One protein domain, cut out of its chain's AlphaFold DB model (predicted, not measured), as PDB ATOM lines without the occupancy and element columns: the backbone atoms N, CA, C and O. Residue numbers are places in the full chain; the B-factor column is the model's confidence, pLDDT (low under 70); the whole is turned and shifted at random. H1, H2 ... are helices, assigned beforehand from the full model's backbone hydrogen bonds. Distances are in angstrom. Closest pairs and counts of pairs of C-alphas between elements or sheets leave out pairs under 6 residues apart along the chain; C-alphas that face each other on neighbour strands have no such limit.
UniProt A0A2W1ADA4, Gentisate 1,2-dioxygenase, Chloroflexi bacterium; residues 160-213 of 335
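AT A GLANCE: This is residues 160 to 213 of the 335 residues of the protein "Gentisate 1,2-dioxygenase" of Chloroflexi bacterium (UniProt A0A2W1ADA4). From residue 160, a long loop runs alongside one long helix, H2, toward that helix's first end, where the short helix H1 makes a hook; the chain then turns tightly into H2, which runs back as the longest axis. The printed part has 54 residues with two named helices, H1 then H2, and no named strand; the class is all helix, with 32 residues in the helices. It is loose, with a radius of gyration of the C-alphas of 13.2 A, and spans 42 by 23 by 15 A.

HOW THE PARTS SIT: H1, residues 179 to 184, and H2, residues 187 to 212, are close but not clearly touching; their closest C-alphas, those of Met 182 and Met 190, are 6.9 A apart. They run opposite ways at a steep tilt of 45 degrees. In H2 every O i to N i+4 pair is within hydrogen-bond range, in H1 1 of 2.

IN THESE COORDINATES: H1 begins at C-alpha 179 (-26.431, -6.997, 16.359). H2, 36.7 A long, ends at C-alpha 212 (-49.653, -31.377, 21.681).

THE WHOLE: The C-alphas farthest apart, those of Lys 184 and Glu 213, are 41.7 A apart. The printed part has no cut. Residues 160 to 178 hold no named element; pLDDT is under 70 at residues 160 to 168.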
ATOM      1  N   PRO A 160     -42.125 -29.659  13.155       66.94
ATOM      2  CA  PRO A 160     -40.690 -29.911  13.239       66.94
ATOM      3  C   PRO A 160     -40.245 -30.995  12.245       66.94
ATOM      4  O   PRO A 160     -40.913 -32.015  12.082       66.94
ATOM      5  N   THR A 161     -39.097 -30.787  11.598       67.19
ATOM      6  CA  THR A 161     -38.436 -31.797  10.755       67.19
ATOM      7  C   THR A 161     -37.841 -32.910  11.637       67.19
ATOM      8  O   THR A 161     -37.284 -32.597  12.688       67.19
ATOM      9  N   PRO A 162     -37.878 -34.197  11.227       59.91
ATOM     10  CA  PRO A 162     -37.435 -35.327  12.059       59.91
ATOM     11  C   PRO A 162     -35.918 -35.417  12.313       59.91
ATOM     12  O   PRO A 162     -35.488 -36.265  13.089       59.91
ATOM     13  N   PHE A 163     -35.092 -34.582  11.676       58.06
ATOM     14  CA  PHE A 163     -33.638 -34.630  11.825       58.06
ATOM     15  C   PHE A 163     -33.138 -33.465  12.677       58.06
ATOM     16  O   PHE A 163     -32.963 -32.351  12.186       58.06
ATOM     17  N   LEU A 164     -32.868 -33.750  13.949       59.66
ATOM     18  CA  LEU A 164     -32.073 -32.895  14.820       59.66
ATOM     19  C   LEU A 164     -30.717 -33.581  15.030       59.66
ATOM     20  O   LEU A 164     -30.660 -34.690  15.557       59.66
ATOM     21  N   HIS A 165     -29.612 -32.952  14.627       60.53
ATOM     22  CA  HIS A 165     -28.300 -33.414  15.079       60.53
ATOM     23  C   HIS A 165     -28.171 -33.090  16.572       60.53
ATOM     24  O   HIS A 165     -28.084 -31.920  16.938       60.53
ATOM     25  N   GLU A 166     -28.154 -34.109  17.437       59.38
ATOM     26  CA  GLU A 166     -28.047 -33.911  18.895       59.38
ATOM     27  C   GLU A 166     -26.764 -33.173  19.296       59.38
ATOM     28  O   GLU A 166     -26.748 -32.440  20.288       59.38
ATOM     29  N   ARG A 167     -25.687 -33.347  18.516       65.19
ATOM     30  CA  ARG A 167     -24.428 -32.613  18.667       65.19
ATOM     31  C   ARG A 167     -23.830 -32.278  17.300       65.19
ATOM     32  O   ARG A 167     -23.646 -33.188  16.489       65.19
ATOM     33  N   PRO A 168     -23.494 -31.007  17.037       66.81
ATOM     34  CA  PRO A 168     -22.713 -30.657  15.863       66.81
ATOM     35  C   PRO A 168     -21.272 -31.174  16.021       66.81
ATOM     36  O   PRO A 168     -20.750 -31.199  17.136       66.81
ATOM     37  N   PRO A 169     -20.595 -31.560  14.928       70.50
ATOM     38  CA  PRO A 169     -19.232 -32.107  14.971       70.50
ATOM     39  C   PRO A 169     -18.140 -31.048  15.221       70.50
ATOM     40  O   PRO A 169     -16.957 -31.330  15.052       70.50
ATOM     41  N   TYR A 170     -18.519 -29.830  15.611       76.06
ATOM     42  CA  TYR A 170     -17.626 -28.692  15.818       76.06
ATOM     43  C   TYR A 170     -18.052 -27.906  17.058       76.06
ATOM     44  O   TYR A 170     -19.225 -27.920  17.438       76.06
ATOM     45  N   GLU A 171     -17.115 -27.159  17.644       81.81
ATOM     46  CA  GLU A 171     -17.423 -26.205  18.709       81.81
ATOM     47  C   GLU A 171     -18.357 -25.109  18.192       81.81
ATOM     48  O   GLU A 171     -18.126 -24.517  17.132       81.81
ATOM     49  N   LEU A 172     -19.420 -24.838  18.944       82.56
ATOM     50  CA  LEU A 172     -20.363 -23.773  18.638       82.56
ATOM     51  C   LEU A 172     -19.926 -22.487  19.349       82.56
ATOM     52  O   LEU A 172     -19.581 -22.558  20.528       82.56
ATOM     53  N   PRO A 173     -19.965 -21.321  18.681       84.62
ATOM     54  CA  PRO A 173     -19.680 -20.049  19.334       84.62
ATOM     55  C   PRO A 173     -20.595 -19.824  20.539       84.62
ATOM     56  O   PRO A 173     -21.807 -20.046  20.450       84.62
ATOM     57  N   ASP A 174     -20.013 -19.356  21.642       88.00
ATOM     58  CA  ASP A 174     -20.729 -18.887  22.827       88.00
ATOM     59  C   ASP A 174     -20.541 -17.382  22.957       88.00
ATOM     60  O   ASP A 174     -19.552 -16.893  23.495       88.00
ATOM     61  N   VAL A 175     -21.456 -16.656  22.324       89.50
ATOM     62  CA  VAL A 175     -21.409 -15.205  22.183       89.50
ATOM     63  C   VAL A 175     -22.778 -14.619  22.487       89.50
ATOM     64  O   VAL A 175     -23.805 -15.280  22.310       89.50
ATOM     65  N   GLU A 176     -22.795 -13.367  22.924       92.44
ATOM     66  CA  GLU A 176     -24.032 -12.624  23.126       92.44
ATOM     67  C   GLU A 176     -24.727 -12.356  21.781       92.44
ATOM     68  O   GLU A 176     -24.082 -11.995  20.794       92.44
ATOM     69  N   LEU A 177     -26.051 -12.526  21.727       92.94
ATOM     70  CA  LEU A 177     -26.852 -12.354  20.511       92.94
ATOM     71  C   LEU A 177     -27.207 -10.880  20.260       92.94
ATOM     72  O   LEU A 177     -28.378 -10.529  20.132       92.94
ATOM     73  N   THR A 178     -26.201 -10.007  20.205       95.00
ATOM     74  CA  THR A 178     -26.389  -8.595  19.840       95.00
ATOM     75  C   THR A 178     -26.065  -8.366  18.368       95.00
ATOM     76  O   THR A 178     -25.248  -9.080  17.781       95.00
ATOM     77  N   GLU A 179     -26.694  -7.358  17.759       93.31
ATOM     78  CA  GLU A 179     -26.431  -6.997  16.359       93.31
ATOM     79  C   GLU A 179     -24.941  -6.706  16.112       93.31
ATOM     80  O   GLU A 179     -24.372  -7.202  15.144       93.31
ATOM     81  N   ASP A 180     -24.291  -5.971  17.022       96.00
ATOM     82  CA  ASP A 180     -22.870  -5.610  16.925       96.00
ATOM     83  C   ASP A 180     -21.940  -6.832  17.004       96.00
ATOM     84  O   ASP A 180     -20.982  -6.929  16.234       96.00
ATOM     85  N   VAL A 181     -22.231  -7.789  17.892       94.25
ATOM     86  CA  VAL A 181     -21.445  -9.026  18.009       94.25
ATOM     87  C   VAL A 181     -21.628  -9.896  16.769       94.25
ATOM     88  O   VAL A 181     -20.638 -10.325  16.179       94.25
ATOM     89  N   MET A 182     -22.873 -10.120  16.333       95.06
ATOM     90  CA  MET A 182     -23.162 -10.945  15.153       95.06
ATOM     91  C   MET A 182     -22.560 -10.355  13.872       95.06
ATOM     92  O   MET A 182     -22.035 -11.105  13.051       95.06
ATOM     93  N   ALA A 183     -22.555  -9.025  13.721       95.06
ATOM     94  CA  ALA A 183     -21.967  -8.339  12.566       95.06
ATOM     95  C   ALA A 183     -20.438  -8.503  12.454       95.06
ATOM     96  O   ALA A 183     -19.877  -8.315  11.375       95.06
ATOM     97  N   LYS A 184     -19.760  -8.842  13.557       96.12
ATOM     98  CA  LYS A 184     -18.301  -9.028  13.619       96.12
ATOM     99  C   LYS A 184     -17.861 -10.481  13.442       96.12
ATOM    100  O   LYS A 184     -16.661 -10.729  13.319       96.12
ATOM    101  N   LEU A 185     -18.790 -11.437  13.453       94.75
ATOM    102  CA  LEU A 185     -18.468 -12.849  13.257       94.75
ATOM    103  C   LEU A 185     -18.037 -13.103  11.812       94.75
ATOM    104  O   LEU A 185     -18.659 -12.624  10.865       94.75
ATOM    105  N   ASP A 186     -16.998 -13.917  11.632       95.88
ATOM    106  CA  ASP A 186     -16.698 -14.456  10.312       95.88
ATOM    107  C   ASP A 186     -17.850 -15.374   9.837       95.88
ATOM    108  O   ASP A 186     -18.595 -15.919  10.664       95.88
ATOM    109  N   PRO A 187     -18.013 -15.595   8.518       96.19
ATOM    110  CA  PRO A 187     -19.128 -16.381   7.990       96.19
ATOM    111  C   PRO A 187     -19.258 -17.786   8.592       96.19
ATOM    112  O   PRO A 187     -20.373 -18.282   8.759       96.19
ATOM    113  N   TRP A 188     -18.143 -18.435   8.946       92.44
ATOM    114  CA  TRP A 188     -18.167 -19.771   9.533       92.44
ATOM    115  C   TRP A 188     -18.595 -19.744  11.001       92.44
ATOM    116  O   TRP A 188     -19.375 -20.595  11.438       92.44
ATOM    117  N   ALA A 189     -18.132 -18.764  11.778       92.12
ATOM    118  CA  ALA A 189     -18.651 -18.528  13.121       92.12
ATOM    119  C   ALA A 189     -20.152 -18.192  13.091       92.12
ATOM    120  O   ALA A 189     -20.913 -18.787  13.854       92.12
ATOM    121  N   MET A 190     -20.603 -17.343  12.165       94.12
ATOM    122  CA  MET A 190     -22.023 -17.007  12.024       94.12
ATOM    123  C   MET A 190     -22.878 -18.230  11.656       94.12
ATOM    124  O   MET A 190     -23.922 -18.466  12.265       94.12
ATOM    125  N   TYR A 191     -22.420 -19.063  10.716       91.12
ATOM    126  CA  TYR A 191     -23.103 -20.311  10.360       91.12
ATOM    127  C   TYR A 191     -23.211 -21.278  11.548       91.12
ATOM    128  O   TYR A 191     -24.274 -21.847  11.793       91.12
ATOM    129  N   ARG A 192     -22.141 -21.447  12.331       89.56
ATOM    130  CA  ARG A 192     -22.183 -22.297  13.533       89.56
ATOM    131  C   ARG A 192     -23.105 -21.724  14.609       89.56
ATOM    132  O   ARG A 192     -23.837 -22.489  15.231       89.56
ATOM    133  N   LEU A 193     -23.118 -20.404  14.806       90.50
ATOM    134  CA  LEU A 193     -24.075 -19.754  15.705       90.50
ATOM    135  C   LEU A 193     -25.517 -20.017  15.249       90.50
ATOM    136  O   LEU A 193     -26.352 -20.412  16.060       90.50
ATOM    137  N   TYR A 194     -25.790 -19.889  13.950       88.62
ATOM    138  CA  TYR A 194     -27.086 -20.218  13.361       88.62
ATOM    139  C   TYR A 194     -27.487 -21.681  13.603       88.62
ATOM    140  O   TYR A 194     -28.594 -21.934  14.075       88.62
ATOM    141  N   LEU A 195     -26.583 -22.641  13.372       85.19
ATOM    142  CA  LEU A 195     -26.829 -24.057  13.672       85.19
ATOM    143  C   LEU A 195     -27.150 -24.291  15.152       85.19
ATOM    144  O   LEU A 195     -28.073 -25.042  15.460       85.19
ATOM    145  N   ARG A 196     -26.424 -23.639  16.072       85.31
ATOM    146  CA  ARG A 196     -26.718 -23.716  17.510       85.31
ATOM    147  C   ARG A 196     -28.145 -23.261  17.795       85.31
ATOM    148  O   ARG A 196     -28.887 -23.997  18.436       85.31
ATOM    149  N   GLN A 197     -28.533 -22.088  17.297       87.88
ATOM    150  CA  GLN A 197     -29.873 -21.550  17.542       87.88
ATOM    151  C   GLN A 197     -30.967 -22.419  16.918       87.88
ATOM    152  O   GLN A 197     -31.995 -22.642  17.552       87.88
ATOM    153  N   GLN A 198     -30.738 -22.982  15.726       83.88
ATOM    154  CA  GLN A 198     -31.661 -23.952  15.138       83.88
ATOM    155  C   GLN A 198     -31.834 -25.199  16.007       83.88
ATOM    156  O   GLN A 198     -32.959 -25.662  16.185       83.88
ATOM    157  N   VAL A 199     -30.740 -25.745  16.544       81.69
ATOM    158  CA  VAL A 199     -30.792 -26.939  17.396       81.69
ATOM    159  C   VAL A 199     -31.530 -26.644  18.701       81.69
ATOM    160  O   VAL A 199     -32.415 -27.410  19.080       81.69
ATOM    161  N   GLU A 200     -31.219 -25.532  19.369       85.06
ATOM    162  CA  GLU A 200     -31.900 -25.144  20.612       85.06
ATOM    163  C   GLU A 200     -33.388 -24.858  20.382       85.06
ATOM    164  O   GLU A 200     -34.235 -25.376  21.113       85.06
ATOM    165  N   PHE A 201     -33.732 -24.135  19.312       85.50
ATOM    166  CA  PHE A 201     -35.124 -23.941  18.910       85.50
ATOM    167  C   PHE A 201     -35.821 -25.276  18.614       85.50
ATOM    168  O   PHE A 201     -36.931 -25.510  19.087       85.50
ATOM    169  N   GLY A 202     -35.160 -26.179  17.883       83.81
ATOM    170  CA  GLY A 202     -35.684 -27.500  17.542       83.81
ATOM    171  C   GLY A 202     -36.014 -28.349  18.770       83.81
ATOM    172  O   GLY A 202     -37.080 -28.961  18.809       83.81
ATOM    173  N   LYS A 203     -35.167 -28.336  19.809       85.25
ATOM    174  CA  LYS A 203     -35.438 -29.030  21.084       85.25
ATOM    175  C   LYS A 203     -36.715 -28.519  21.749       85.25
ATOM    176  O   LYS A 203     -37.554 -29.317  22.162       85.25
ATOM    177  N   VAL A 204     -36.882 -27.197  21.817       88.50
ATOM    178  CA  VAL A 204     -38.092 -26.581  22.379       88.50
ATOM    179  C   VAL A 204     -39.312 -26.914  21.519       88.50
ATOM    180  O   VAL A 204     -40.339 -27.327  22.048       88.50
ATOM    181  N   ALA A 205     -39.198 -26.814  20.192       86.69
ATOM    182  CA  ALA A 205     -40.280 -27.134  19.266       86.69
ATOM    183  C   ALA A 205     -40.731 -28.604  19.364       86.69
ATOM    184  O   ALA A 205     -41.930 -28.880  19.282       86.69
ATOM    185  N   LEU A 206     -39.796 -29.538  19.580       87.25
ATOM    186  CA  LEU A 206     -40.093 -30.953  19.821       87.25
ATOM    187  C   LEU A 206     -40.809 -31.176  21.156       87.25
ATOM    188  O   LEU A 206     -41.779 -31.927  21.191       87.25
ATOM    189  N   GLU A 207     -40.400 -30.505  22.236       92.06
ATOM    190  CA  GLU A 207     -41.122 -30.589  23.514       92.06
ATOM    191  C   GLU A 207     -42.544 -30.027  23.393       92.06
ATOM    192  O   GLU A 207     -43.496 -30.651  23.858       92.06
ATOM    193  N   ILE A 208     -42.720 -28.890  22.713       91.12
ATOM    194  CA  ILE A 208     -44.055 -28.353  22.428       91.12
ATOM    195  C   ILE A 208     -44.876 -29.361  21.614       91.12
ATOM    196  O   ILE A 208     -46.038 -29.602  21.933       91.12
ATOM    197  N   HIS A 209     -44.285 -29.998  20.598       89.31
ATOM    198  CA  HIS A 209     -44.965 -31.038  19.830       89.31
ATOM    199  C   HIS A 209     -45.376 -32.235  20.699       89.31
ATOM    200  O   HIS A 209     -46.536 -32.631  20.646       89.31
ATOM    201  N   ARG A 210     -44.487 -32.736  21.564       91.81
ATOM    202  CA  ARG A 210     -44.793 -33.805  22.526       91.81
ATOM    203  C   ARG A 210     -45.950 -33.429  23.456       91.81
ATOM    204  O   ARG A 210     -46.764 -34.273  23.816       91.81
ATOM    205  N   ARG A 211     -46.064 -32.159  23.863       95.44
ATOM    206  CA  ARG A 211     -47.217 -31.701  24.655       95.44
ATOM    207  C   ARG A 211     -48.507 -31.725  23.846       95.44
ATOM    208  O   ARG A 211     -49.504 -32.217  24.362       95.44
ATOM    209  N   ARG A 212     -48.487 -31.292  22.582       92.56
ATOM    210  CA  ARG A 212     -49.653 -31.377  21.681       92.56
ATOM    211  C   ARG A 212     -50.203 -32.800  21.534       92.56
ATOM    212  O   ARG A 212     -51.410 -32.962  21.387       92.56
ATOM    213  N   GLU A 213     -49.361 -33.831  21.640       93.00
ATOM    214  CA  GLU A 213     -49.791 -35.241  21.587       93.00
ATOM    215  C   GLU A 213     -50.754 -35.640  22.715       93.00
ATOM    216  O   GLU A 213     -51.456 -36.643  22.586       93.00
TER     217      GLU A 213